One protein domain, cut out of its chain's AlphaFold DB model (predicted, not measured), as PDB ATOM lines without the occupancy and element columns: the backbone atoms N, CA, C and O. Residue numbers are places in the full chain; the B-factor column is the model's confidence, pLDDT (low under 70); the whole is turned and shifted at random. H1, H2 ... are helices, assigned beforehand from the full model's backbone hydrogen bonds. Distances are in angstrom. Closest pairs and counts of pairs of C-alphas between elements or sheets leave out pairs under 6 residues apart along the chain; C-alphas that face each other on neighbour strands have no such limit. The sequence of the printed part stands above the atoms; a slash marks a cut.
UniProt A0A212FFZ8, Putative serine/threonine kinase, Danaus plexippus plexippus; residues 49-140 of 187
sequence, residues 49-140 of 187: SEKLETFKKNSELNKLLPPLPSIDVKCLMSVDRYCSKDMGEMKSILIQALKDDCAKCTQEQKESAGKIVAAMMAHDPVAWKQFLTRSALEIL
ATOM      1  N   SER A  49      11.939  19.080 -21.591       54.41
ATOM      2  CA  SER A  49      11.791  17.679 -21.994       54.41
ATOM      3  C   SER A  49      11.403  16.752 -20.835       54.41
ATOM      4  O   SER A  49      10.611  15.834 -21.036       54.41
ATOM      5  N   GLU A  50      11.883  16.994 -19.611       55.88
ATOM      6  CA  GLU A  50      11.570  16.153 -18.443       55.88
ATOM      7  C   GLU A  50      10.168  16.438 -17.897       55.88
ATOM      8  O   GLU A  50       9.442  15.514 -17.517       55.88
ATOM      9  N   LYS A  51       9.729  17.703 -17.938       54.28
ATOM     10  CA  LYS A  51       8.342  18.073 -17.621       54.28
ATOM     11  C   LYS A  51       7.379  17.394 -18.598       54.28
ATOM     12  O   LYS A  51       6.434  16.746 -18.154       54.28
ATOM     13  N   LEU A  52       7.642  17.447 -19.905       52.38
ATOM     14  CA  LEU A  52       6.758  16.862 -20.922       52.38
ATOM     15  C   LEU A  52       6.662  15.324 -20.836       52.38
ATOM     16  O   LEU A  52       5.574  14.771 -21.000       52.38
ATOM     17  N   GLU A  53       7.761  14.633 -20.534       53.06
ATOM     18  CA  GLU A  53       7.779  13.172 -20.338       53.06
ATOM     19  C   GLU A  53       7.055  12.750 -19.044       53.06
ATOM     20  O   GLU A  53       6.347  11.737 -19.020       53.06
ATOM     21  N   THR A  54       7.136  13.565 -17.987       55.34
ATOM     22  CA  THR A  54       6.382  13.339 -16.741       55.34
ATOM     23  C   THR A  54       4.882  13.594 -16.953       55.34
ATOM     24  O   THR A  54       4.055  12.781 -16.544       55.34
ATOM     25  N   PHE A  55       4.507  14.645 -17.698       52.44
ATOM     26  CA  PHE A  55       3.113  14.926 -18.075       52.44
ATOM     27  C   PHE A  55       2.516  13.888 -19.041       52.44
ATOM     28  O   PHE A  55       1.326  13.586 -18.949       52.44
ATOM     29  N   LYS A  56       3.309  13.284 -19.935       46.31
ATOM     30  CA  LYS A  56       2.831  12.199 -20.814       46.31
ATOM     31  C   LYS A  56       2.605  10.889 -20.058       46.31
ATOM     32  O   LYS A  56       1.590  10.237 -20.307       46.31
ATOM     33  N   LYS A  57       3.449  10.553 -19.074       49.97
ATOM     34  CA  LYS A  57       3.194   9.431 -18.145       49.97
ATOM     35  C   LYS A  57       1.978   9.675 -17.237       49.97
ATOM     36  O   LYS A  57       1.305   8.722 -16.853       49.97
ATOM     37  N   ASN A  58       1.614  10.936 -16.990       53.62
ATOM     38  CA  ASN A  58       0.374  11.281 -16.285       53.62
ATOM     39  C   ASN A  58      -0.893  10.974 -17.103       53.62
ATOM     40  O   ASN A  58      -1.948  10.764 -16.519       53.62
ATOM     41  N   SER A  59      -0.828  10.869 -18.437       52.38
ATOM     42  CA  SER A  59      -2.023  10.574 -19.247       52.38
ATOM     43  C   SER A  59      -2.572   9.148 -19.058       52.38
ATOM     44  O   SER A  59      -3.758   8.922 -19.293       52.38
ATOM     45  N   GLU A  60      -1.749   8.197 -18.600       56.12
ATOM     46  CA  GLU A  60      -2.196   6.850 -18.209       56.12
ATOM     47  C   GLU A  60      -2.631   6.791 -16.743       56.12
ATOM     48  O   GLU A  60      -3.671   6.209 -16.437       56.12
ATOM     49  N   LEU A  61      -1.907   7.458 -15.840       52.34
ATOM     50  CA  LEU A  61      -2.280   7.526 -14.421       52.34
ATOM     51  C   LEU A  61      -3.629   8.233 -14.213       52.34
ATOM     52  O   LEU A  61      -4.447   7.777 -13.413       52.34
ATOM     53  N   ASN A  62      -3.916   9.265 -15.010       52.62
ATOM     54  CA  ASN A  62      -5.194   9.982 -15.001       52.62
ATOM     55  C   ASN A  62      -6.379   9.109 -15.451       52.62
ATOM     56  O   ASN A  62      -7.521   9.429 -15.130       52.62
ATOM     57  N   LYS A  63      -6.129   8.014 -16.185       59.59
ATOM     58  CA  LYS A  63      -7.170   7.049 -16.582       59.59
ATOM     59  C   LYS A  63      -7.470   6.028 -15.485       59.59
ATOM     60  O   LYS A  63      -8.552   5.450 -15.487       59.59
ATOM     61  N   LEU A  64      -6.527   5.794 -14.569       67.56
ATOM     62  CA  LEU A  64      -6.646   4.790 -13.506       67.56
ATOM     63  C   LEU A  64      -7.279   5.346 -12.227       67.56
ATOM     64  O   LEU A  64      -7.876   4.587 -11.464       67.56
ATOM     65  N   LEU A  65      -7.158   6.653 -11.988       78.56
ATOM     66  CA  LEU A  65      -7.681   7.304 -10.790       78.56
ATOM     67  C   LEU A  65      -8.673   8.403 -11.180       78.56
ATOM     68  O   LEU A  65      -8.266   9.385 -11.806       78.56
ATOM     69  N   PRO A  66      -9.964   8.268 -10.820       84.19
ATOM     70  CA  PRO A  66     -10.930   9.324 -11.072       84.19
ATOM     71  C   PRO A  66     -10.570  10.585 -10.271       84.19
ATOM     72  O   PRO A  66     -10.005  10.477  -9.175       84.19
ATOM     73  N   PRO A  67     -10.901  11.781 -10.788       86.44
ATOM     74  CA  PRO A  67     -10.742  13.013 -10.031       86.44
ATOM     75  C   PRO A  67     -11.624  12.982  -8.780       86.44
ATOM     76  O   PRO A  67     -12.726  12.424  -8.784       86.44
ATOM     77  N   LEU A  68     -11.138  13.600  -7.706       87.50
ATOM     78  CA  LEU A  68     -11.911  13.742  -6.478       87.50
ATOM     79  C   LEU A  68     -13.048  14.751  -6.685       87.50
ATOM     80  O   LEU A  68     -12.896  15.725  -7.428       87.50
ATOM     81  N   PRO A  69     -14.198  14.569  -6.019       89.62
ATOM     82  CA  PRO A  69     -15.259  15.555  -6.084       89.62
ATOM     83  C   PRO A  69     -14.797  16.861  -5.422       89.62
ATOM     84  O   PRO A  69     -14.095  16.873  -4.410       89.62
ATOM     85  N   SER A  70     -15.246  17.989  -5.967       87.50
ATOM     86  CA  SER A  70     -14.806  19.321  -5.522       87.50
ATOM     87  C   SER A  70     -15.085  19.620  -4.041       87.50
ATOM     88  O   SER A  70     -14.406  20.455  -3.443       87.50
ATOM     89  N   ILE A  71     -16.072  18.951  -3.438       88.56
ATOM     90  CA  ILE A  71     -16.397  19.059  -2.008       88.56
ATOM     91  C   ILE A  71     -15.278  18.446  -1.159       88.56
ATOM     92  O   ILE A  71     -14.831  19.070  -0.200       88.56
ATOM     93  N   ASP A  72     -14.767  17.283  -1.553       89.12
ATOM     94  CA  ASP A  72     -13.726  16.564  -0.818       89.12
ATOM     95  C   ASP A  72     -12.378  17.279  -0.933       89.12
ATOM     96  O   ASP A  72     -11.666  17.438   0.059       89.12
ATOM     97  N   VAL A  73     -12.072  17.831  -2.111       89.50
ATOM     98  CA  VAL A  73     -10.897  18.694  -2.309       89.50
ATOM     99  C   VAL A  73     -10.976  19.926  -1.397       89.50
ATOM    100  O   VAL A  73     -10.023  20.251  -0.683       89.50
ATOM    101  N   LYS A  74     -12.146  20.579  -1.330       88.44
ATOM    102  CA  LYS A  74     -12.378  21.704  -0.411       88.44
ATOM    103  C   LYS A  74     -12.271  21.291   1.053       88.44
ATOM    104  O   LYS A  74     -11.737  22.075   1.839       88.44
ATOM    105  N   CYS A  75     -12.739  20.100   1.436       89.88
ATOM    106  CA  CYS A  75     -12.546  19.586   2.792       89.88
ATOM    107  C   CYS A  75     -11.059  19.584   3.153       89.88
ATOM    108  O   CYS A  75     -10.677  20.200   4.153       89.88
ATOM    109  N   LEU A  76     -10.232  18.950   2.318       88.44
ATOM    110  CA  LEU A  76      -8.801  18.790   2.571       88.44
ATOM    111  C   LEU A  76      -8.102  20.153   2.702       88.44
ATOM    112  O   LEU A  76      -7.290  20.347   3.604       88.44
ATOM    113  N   MET A  77      -8.484  21.138   1.888       85.88
ATOM    114  CA  MET A  77      -7.905  22.490   1.919       85.88
ATOM    115  C   MET A  77      -8.441  23.398   3.043       85.88
ATOM    116  O   MET A  77      -7.812  24.409   3.382       85.88
ATOM    117  N   SER A  78      -9.625  23.105   3.584       81.38
ATOM    118  CA  SER A  78     -10.310  23.952   4.570       81.38
ATOM    119  C   SER A  78     -10.006  23.527   6.005       81.38
ATOM    120  O   SER A  78      -9.430  22.471   6.232       81.38
ATOM    121  N   VAL A  79     -10.367  24.361   6.990       70.00
ATOM    122  CA  VAL A  79     -10.197  23.996   8.406       70.00
ATOM    123  C   VAL A  79     -11.167  22.874   8.759       70.00
ATOM    124  O   VAL A  79     -10.659  21.802   9.002       70.00
ATOM    125  N   ASP A  80     -12.494  23.054   8.658       63.09
ATOM    126  CA  ASP A  80     -13.476  21.963   8.891       63.09
ATOM    127  C   ASP A  80     -14.892  22.232   8.321       63.09
ATOM    128  O   ASP A  80     -15.826  21.472   8.560       63.09
ATOM    129  N   ARG A  81     -15.127  23.332   7.587       63.50
ATOM    130  CA  ARG A  81     -16.513  23.776   7.292       63.50
ATOM    131  C   ARG A  81     -17.251  22.943   6.239       63.50
ATOM    132  O   ARG A  81     -18.469  23.047   6.159       63.50
ATOM    133  N   TYR A  82     -16.536  22.164   5.432       69.75
ATOM    134  CA  TYR A  82     -17.086  21.502   4.243       69.75
ATOM    135  C   TYR A  82     -16.627  20.049   4.131       69.75
ATOM    136  O   TYR A  82     -16.258  19.614   3.045       69.75
ATOM    137  N   CYS A  83     -16.585  19.322   5.250       83.56
ATOM    138  CA  CYS A  83     -16.117  17.944   5.250       83.56
ATOM    139  C   CYS A  83     -17.185  16.938   5.669       83.56
ATOM    140  O   CYS A  83     -17.813  17.083   6.717       83.56
ATOM    141  N   SER A  84     -17.337  15.887   4.863       89.31
ATOM    142  CA  SER A  84     -18.015  14.657   5.272       89.31
ATOM    143  C   SER A  84     -17.235  13.990   6.405       89.31
ATOM    144  O   SER A  84     -16.013  14.120   6.475       89.31
ATOM    145  N   LYS A  85     -17.924  13.245   7.276       90.06
ATOM    146  CA  LYS A  85     -17.294  12.561   8.418       90.06
ATOM    147  C   LYS A  85     -16.115  11.684   7.974       90.06
ATOM    148  O   LYS A  85     -15.018  11.832   8.502       90.06
ATOM    149  N   ASP A  86     -16.330  10.885   6.933       90.25
ATOM    150  CA  ASP A  86     -15.327   9.966   6.387       90.25
ATOM    151  C   ASP A  86     -14.096  10.717   5.858       90.25
ATOM    152  O   ASP A  86     -12.958  10.369   6.163       90.25
ATOM    153  N   MET A  87     -14.300  11.816   5.128       90.62
ATOM    154  CA  MET A  87     -13.199  12.636   4.615       90.62
ATOM    155  C   MET A  87     -12.459  13.394   5.721       90.62
ATOM    156  O   MET A  87     -11.263  13.649   5.586       90.62
ATOM    157  N   GLY A  88     -13.134  13.721   6.825       90.62
ATOM    158  CA  GLY A  88     -12.504  14.323   8.000       90.62
ATOM    159  C   GLY A  88     -11.567  13.335   8.692       90.62
ATOM    160  O   GLY A  88     -10.440  13.684   9.050       90.62
ATOM    161  N   GLU A  89     -11.990  12.074   8.795       91.00
ATOM    162  CA  GLU A  89     -11.146  10.978   9.275       91.00
ATOM    163  C   GLU A  89      -9.952  10.764   8.334       91.00
ATOM    164  O   GLU A  89      -8.807  10.763   8.793       91.00
ATOM    165  N   MET A  90     -10.178  10.716   7.018       91.75
ATOM    166  CA  MET A  90      -9.100  10.598   6.028       91.75
ATOM    167  C   MET A  90      -8.109  11.760   6.092       91.75
ATOM    168  O   MET A  90      -6.899  11.544   6.038       91.75
ATOM    169  N   LYS A  91      -8.586  12.994   6.278       91.12
ATOM    170  CA  LYS A  91      -7.731  14.168   6.480       91.12
ATOM    171  C   LYS A  91      -6.837  14.008   7.711       91.12
ATOM    172  O   LYS A  91      -5.649  14.320   7.648       91.12
ATOM    173  N   SER A  92      -7.384  13.496   8.814       89.88
ATOM    174  CA  SER A  92      -6.616  13.258  10.042       89.88
ATOM    175  C   SER A  92      -5.527  12.198   9.844       89.88
ATOM    176  O   SER A  92      -4.389  12.403  10.270       89.88
ATOM    177  N   ILE A  93      -5.842  11.126   9.109       92.81
ATOM    178  CA  ILE A  93      -4.897  10.069   8.731       92.81
ATOM    179  C   ILE A  93      -3.794  10.646   7.841       92.81
ATOM    180  O   ILE A  93      -2.621  10.372   8.079       92.81
ATOM    181  N   LEU A  94      -4.137  11.491   6.863       92.38
ATOM    182  CA  LEU A  94      -3.159  12.152   5.995       92.38
ATOM    183  C   LEU A  94      -2.217  13.072   6.783       92.38
ATOM    184  O   LEU A  94      -1.008  13.036   6.571       92.38
ATOM    185  N   ILE A  95      -2.732  13.860   7.729       90.81
ATOM    186  CA  ILE A  95      -1.893  14.709   8.592       90.81
ATOM    187  C   ILE A  95      -0.990  13.844   9.481       90.81
ATOM    188  O   ILE A  95       0.188  14.154   9.660       90.81
ATOM    189  N   GLN A  96      -1.514  12.743  10.018       90.50
ATOM    190  CA  GLN A  96      -0.726  11.803  10.810       90.50
ATOM    191  C   GLN A  96       0.355  11.107   9.971       90.50
ATOM    192  O   GLN A  96       1.461  10.888  10.467       90.50
ATOM    193  N   ALA A  97       0.062  10.805   8.705       91.12
ATOM    194  CA  ALA A  97       1.030  10.284   7.750       91.12
ATOM    195  C   ALA A  97       2.182  11.267   7.524       91.12
ATOM    196  O   ALA A  97       3.331  10.852   7.526       91.12
ATOM    197  N   LEU A  98       1.893  12.568   7.420       89.62
ATOM    198  CA  LEU A  98       2.920  13.607   7.282       89.62
ATOM    199  C   LEU A  98       3.747  13.826   8.554       89.62
ATOM    200  O   LEU A  98       4.866  14.326   8.480       89.62
ATOM    201  N   LYS A  99       3.179  13.521   9.723       89.44
ATOM    202  CA  LYS A  99       3.821  13.778  11.013       89.44
ATOM    203  C   LYS A  99       4.738  12.639  11.458       89.44
ATOM    204  O   LYS A  99       5.867  12.897  11.858       89.44
ATOM    205  N   ASP A 100       4.223  11.412  11.418       89.31
ATOM    206  CA  ASP A 100       4.851  10.230  12.024       89.31
ATOM    207  C   ASP A 100       4.891   9.038  11.037       89.31
ATOM    208  O   ASP A 100       4.797   7.883  11.461       89.31
ATOM    209  N   ASP A 101       4.901   9.294   9.721       86.38
ATOM    210  CA  ASP A 101       4.888   8.275   8.651       86.38
ATOM    211  C   ASP A 101       3.766   7.226   8.792       86.38
ATOM    212  O   ASP A 101       3.879   6.062   8.397       86.38
ATOM    213  N   CYS A 102       2.631   7.634   9.371       88.38
ATOM    214  CA  CYS A 102       1.447   6.791   9.559       88.38
ATOM    215  C   CYS A 102       1.734   5.525  10.399       88.38
ATOM    216  O   CYS A 102       1.187   4.449  10.133       88.38
ATOM    217  N   ALA A 103       2.568   5.641  11.440       89.44
ATOM    218  CA  ALA A 103       2.966   4.515  12.295       89.44
ATOM    219  C   ALA A 103       1.793   3.734  12.932       89.44
ATOM    220  O   ALA A 103       1.935   2.552  13.233       89.44
ATOM    221  N   LYS A 104       0.633   4.377  13.138       89.50
ATOM    222  CA  LYS A 104      -0.560   3.766  13.764       89.50
ATOM    223  C   LYS A 104      -1.676   3.410  12.774       89.50
ATOM    224  O   LYS A 104      -2.730   2.958  13.206       89.50
ATOM    225  N   CYS A 105      -1.478   3.657  11.485       91.62
ATOM    226  CA  CYS A 105      -2.523   3.475  10.483       91.62
ATOM    227  C   CYS A 105      -2.645   2.008  10.070       91.62
ATOM    228  O   CYS A 105      -1.631   1.315   9.926       91.62
ATOM    229  N   THR A 106      -3.871   1.552   9.823       94.06
ATOM    230  CA  THR A 106      -4.114   0.224   9.245       94.06
ATOM    231  C   THR A 106      -3.704   0.190   7.771       94.06
ATOM    232  O   THR A 106      -3.556   1.227   7.122       94.06
ATOM    233  N   GLN A 107      -3.518  -1.011   7.220       92.75
ATOM    234  CA  GLN A 107      -3.157  -1.168   5.810       92.75
ATOM    235  C   GLN A 107      -4.228  -0.577   4.875       92.75
ATOM    236  O   GLN A 107      -3.900   0.153   3.944       92.75
ATOM    237  N   GLU A 108      -5.505  -0.791   5.191       91.88
ATOM    238  CA  GLU A 108      -6.634  -0.239   4.433       91.88
ATOM    239  C   GLU A 108      -6.630   1.297   4.423       91.88
ATOM    240  O   GLU A 108      -6.867   1.912   3.385       91.88
ATOM    241  N   GLN A 109      -6.302   1.925   5.559       91.31
ATOM    242  CA  GLN A 109      -6.183   3.382   5.678       91.31
ATOM    243  C   GLN A 109      -5.020   3.937   4.854       91.31
ATOM    244  O   GLN A 109      -5.129   5.018   4.278       91.31
ATOM    245  N   LYS A 110      -3.901   3.209   4.781       90.94
ATOM    246  CA  LYS A 110      -2.746   3.606   3.962       90.94
ATOM    247  C   LYS A 110      -3.068   3.535   2.475       90.94
ATOM    248  O   LYS A 110      -2.716   4.444   1.730       90.94
ATOM    249  N   GLU A 111      -3.762   2.487   2.048       90.81
ATOM    250  CA  GLU A 111      -4.160   2.317   0.650       90.81
ATOM    251  C   GLU A 111      -5.198   3.355   0.219       90.81
ATOM    252  O   GLU A 111      -5.073   3.945  -0.858       90.81
ATOM    253  N   SER A 112      -6.202   3.629   1.055       90.19
ATOM    254  CA  SER A 112      -7.198   4.664   0.771       90.19
ATOM    255  C   SER A 112      -6.579   6.065   0.775       90.19
ATOM    256  O   SER A 112      -6.840   6.846  -0.142       90.19
ATOM    257  N   ALA A 113      -5.689   6.362   1.726       91.69
ATOM    258  CA  ALA A 113      -4.933   7.611   1.747       91.69
ATOM    259  C   ALA A 113      -4.054   7.754   0.495       91.69
ATOM    260  O   ALA A 113      -4.064   8.807  -0.142       91.69
ATOM    261  N   GLY A 114      -3.363   6.687   0.085       90.12
ATOM    262  CA  GLY A 114      -2.539   6.664  -1.124       90.12
ATOM    263  C   GLY A 114      -3.335   6.971  -2.394       90.12
ATOM    264  O   GLY A 114      -2.886   7.773  -3.212       90.12
ATOM    265  N   LYS A 115      -4.546   6.415  -2.533       89.75
ATOM    266  CA  LYS A 115      -5.447   6.717  -3.661       89.75
ATOM    267  C   LYS A 115      -5.848   8.192  -3.700       89.75
ATOM    268  O   LYS A 115      -5.814   8.796  -4.767       89.75
ATOM    269  N   ILE A 116      -6.187   8.776  -2.550       91.12
ATOM    270  CA  ILE A 116      -6.574  10.192  -2.439       91.12
ATOM    271  C   ILE A 116      -5.393  11.107  -2.783       91.12
ATOM    272  O   ILE A 116      -5.553  12.061  -3.543       91.12
ATOM    273  N   VAL A 117      -4.198  10.803  -2.268       91.00
ATOM    274  CA  VAL A 117      -2.978  11.564  -2.575       91.00
ATOM    275  C   VAL A 117      -2.656  11.485  -4.062       91.00
ATOM    276  O   VAL A 117      -2.418  12.516  -4.686       91.00
ATOM    277  N   ALA A 118      -2.704  10.288  -4.644       88.62
ATOM    278  CA  ALA A 118      -2.441  10.095  -6.062       88.62
ATOM    279  C   ALA A 118      -3.467  10.832  -6.940       88.62
ATOM    280  O   ALA A 118      -3.075  11.503  -7.891       88.62
ATOM    281  N   ALA A 119      -4.757  10.793  -6.586       88.31
ATOM    282  CA  ALA A 119      -5.800  11.535  -7.292       88.31
ATOM    283  C   ALA A 119      -5.593  13.059  -7.203       88.31
ATOM    284  O   ALA A 119      -5.717  13.751  -8.212       88.31
ATOM    285  N   MET A 120      -5.211  13.587  -6.034       86.50
ATOM    286  CA  MET A 120      -4.888  15.011  -5.887       86.50
ATOM    287  C   MET A 120      -3.630  15.415  -6.657       86.50
ATOM    288  O   MET A 120      -3.616  16.471  -7.274       86.50
ATOM    289  N   MET A 121      -2.572  14.604  -6.649       86.94
ATOM    290  CA  MET A 121      -1.351  14.907  -7.407       86.94
ATOM    291  C   MET A 121      -1.596  14.902  -8.921       86.94
ATOM    292  O   MET A 121      -1.011  15.716  -9.634       86.94
ATOM    293  N   ALA A 122      -2.454  13.996  -9.389       85.50
ATOM    294  CA  ALA A 122      -2.799  13.825 -10.793       85.50
ATOM    295  C   ALA A 122      -3.696  14.952 -11.333       85.50
ATOM    296  O   ALA A 122      -3.420  15.494 -12.404       85.50
ATOM    297  N   HIS A 123      -4.751  15.309 -10.592       85.69
ATOM    298  CA  HIS A 123      -5.801  16.213 -11.081       85.69
ATOM    299  C   HIS A 123      -5.739  17.619 -10.473       85.69
ATOM    300  O   HIS A 123      -6.011  18.588 -11.175       85.69
ATOM    301  N   ASP A 124      -5.322  17.755  -9.210       86.06
ATOM    302  CA  ASP A 124      -5.352  19.017  -8.455       86.06
ATOM    303  C   ASP A 124      -4.028  19.302  -7.699       86.06
ATOM    304  O   ASP A 124      -4.017  19.486  -6.471       86.06
ATOM    305  N   PRO A 125      -2.872  19.392  -8.390       87.81
ATOM    306  CA  PRO A 125      -1.567  19.532  -7.733       87.81
ATOM    307  C   PRO A 125      -1.437  20.827  -6.914       87.81
ATOM    308  O   PRO A 125      -0.677  20.887  -5.944       87.81
ATOM    309  N   VAL A 126      -2.186  21.874  -7.273       88.50
ATOM    310  CA  VAL A 126      -2.241  23.139  -6.523       88.50
ATOM    311  C   VAL A 126      -2.924  22.940  -5.167       88.50
ATOM    312  O   VAL A 126      -2.393  23.372  -4.141       88.50
ATOM    313  N   ALA A 127      -4.059  22.235  -5.142       86.69
ATOM    314  CA  ALA A 127      -4.767  21.908  -3.907       86.69
ATOM    315  C   ALA A 127      -3.900  21.036  -2.990       86.69
ATOM    316  O   ALA A 127      -3.839  21.280  -1.781       86.69
ATOM    317  N   TRP A 128      -3.157  20.087  -3.569       89.75
ATOM    318  CA  TRP A 128      -2.219  19.251  -2.822       89.75
ATOM    319  C   TRP A 128      -1.104  20.058  -2.143       89.75
ATOM    320  O   TRP A 128      -0.862  19.904  -0.944       89.75
ATOM    321  N   LYS A 129      -0.458  20.983  -2.866       89.94
ATOM    322  CA  LYS A 129       0.560  21.881  -2.285       89.94
ATOM    323  C   LYS A 129      -0.010  22.723  -1.143       89.94
ATOM    324  O   LYS A 129       0.648  22.910  -0.113       89.94
ATOM    325  N   GLN A 130      -1.240  23.213  -1.297       89.62
ATOM    326  CA  GLN A 130      -1.912  23.971  -0.248       89.62
ATOM    327  C   GLN A 130      -2.202  23.108   0.984       89.62
ATOM    328  O   GLN A 130      -1.969  23.571   2.101       89.62
ATOM    329  N   PHE A 131      -2.654  21.865   0.798       90.69
ATOM    330  CA  PHE A 131      -2.833  20.910   1.891       90.69
ATOM    331  C   PHE A 131      -1.531  20.716   2.676       90.69
ATOM    332  O   PHE A 131      -1.509  20.991   3.873       90.69
ATOM    333  N   LEU A 132      -0.427  20.379   1.997       90.31
ATOM    334  CA  LEU A 132       0.887  20.199   2.630       90.31
ATOM    335  C   LEU A 132       1.327  21.428   3.433       90.31
ATOM    336  O   LEU A 132       1.767  21.306   4.575       90.31
ATOM    337  N   THR A 133       1.161  22.619   2.855       89.75
ATOM    338  CA  THR A 133       1.519  23.882   3.516       89.75
ATOM    339  C   THR A 133       0.723  24.080   4.804       89.75
ATOM    340  O   THR A 133       1.275  24.484   5.827       89.75
ATOM    341  N   ARG A 134      -0.578  23.776   4.787       86.31
ATOM    342  CA  ARG A 134      -1.436  23.900   5.973       86.31
ATOM    343  C   ARG A 134      -1.123  22.840   7.020       86.31
ATOM    344  O   ARG A 134      -0.984  23.184   8.190       86.31
ATOM    345  N   SER A 135      -0.972  21.585   6.610       86.12
ATOM    346  CA  SER A 135      -0.626  20.490   7.515       86.12
ATOM    347  C   SER A 135       0.711  20.746   8.205       86.12
ATOM    348  O   SER A 135       0.825  20.526   9.407       86.12
ATOM    349  N   ALA A 136       1.695  21.312   7.500       85.31
ATOM    350  CA  ALA A 136       2.958  21.723   8.108       85.31
ATOM    351  C   ALA A 136       2.754  22.754   9.234       85.31
ATOM    352  O   ALA A 136       3.339  22.607  10.305       85.31
ATOM    353  N   LEU A 137       1.883  23.754   9.043       83.56
ATOM    354  CA  LEU A 137       1.557  24.737  10.088       83.56
ATOM    355  C   LEU A 137       0.878  24.106  11.311       83.56
ATOM    356  O   LEU A 137       1.088  24.572  12.429       83.56
ATOM    357  N   GLU A 138       0.079  23.059  11.111       78.12
ATOM    358  CA  GLU A 138      -0.584  22.327  12.198       78.12
ATOM    359  C   GLU A 138       0.378  21.407  12.963       78.12
ATOM    360  O   GLU A 138       0.220  21.223  14.173       78.12
ATOM    361  N   ILE A 139       1.393  20.868  12.282       80.50
ATOM    362  CA  ILE A 139       2.437  20.028  12.885       80.50
ATOM    363  C   ILE A 139       3.401  20.862  13.740       80.50
ATOM    364  O   ILE A 139       3.939  20.349  14.727       80.50
ATOM    365  N   LEU A 140       3.613  22.142  13.404       75.69
ATOM    366  CA  LEU A 140       4.530  23.001  14.150       75.69
ATOM    367  C   LEU A 140       4.140  23.063  15.638       75.69
ATOM    368  O   LEU A 140       2.994  23.377  15.980       75.69
TER     369      LEU A 140
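This is residues 49 to 140 of the 187 residues of the protein "Putative serine/threonine kinase" of Danaus plexippus plexippus (UniProt A0A212FFZ8). Helices H4 and H5 meet as a V, with H3 crossing the V's open mouth between its two arms and short H2 covering one side. H1 lies beyond the V's closed end as an arm, and residues 49 to 54 of it stick out free. The printed part has 92 residues with five named helices, H1 to H5 in order along the chain, and no named strand; the class is all helix, with mostly crossed packing, meaning that touching helices do not run side by side. The whole is compact, with a radius of gyration of the C-alphas of 13.8 A and spans of 37 by 28 by 25 A.

H1 is residues 49 to 64, 24.0 A long from first to last C-alpha, and begins with C-alpha 49 at (11.791, 17.679, -21.994). H2 is residues 70 to 77, 10.6 A long. H3, residues 85 to 100, is 22.6 A long. H4, residues 107 to 123, is the longest helix by residues, 24.4 A long, and begins with C-alpha 107 at (-3.157, -1.168, 5.810). H5, residues 125 to 139, is 21.0 A long and ends with C-alpha 139 at (2.437, 20.028, 12.885).

H1 touches H4 with residues 58 to 62 alone, at a steep tilt of 55 degrees, opposite ways; the closest C-alphas, of Asn 62 and Ala 122, are 6.2 A apart. H1 is apart from H2, H3 and H5. H2 touches H3, closest at the C-alphas of Leu 76 and Lys 91, 6.1 A, and H5, closest at those of Met 77 and Phe 131, 5.3 A. H2 runs the same way as both, at steep tilts of 37 and 35.2 degrees, only just beyond shallow. H2 and H4 are close but not clearly touching; their closest C-alphas, of Val 73 and Met 120, are 7.9 A apart. H3 touches H4 about perpendicular, at 87 degrees, with the C-alphas of Leu 94 and Ala 113 closest at 6.5 A. H3 and H5 only just touch, with 3 pairs of C-alphas within 8 A, the closest those of Ile 95 and Ser 135, 6.0 A. H4 and H5 touch at a steep tilt of 50 degrees, opposite ways, closest at the C-alphas of Met 120 and Trp 128, 5.9 A. In H2, H3, H4 and H5 every O i to N i+4 pair is within hydrogen-bond range; in H1, 8 of 12 are.

The two C-alphas farthest apart, of Ser 49 and Lys 85, are 42.4 A from each other. The printed part has no cut. The links H1 to H2 and H4 to H5 are tight, the other two short. The mean pLDDT of the printed part is 81.5; residues 49 to 64 and 80 to 82 are under 70, and H1 has a mean of 54.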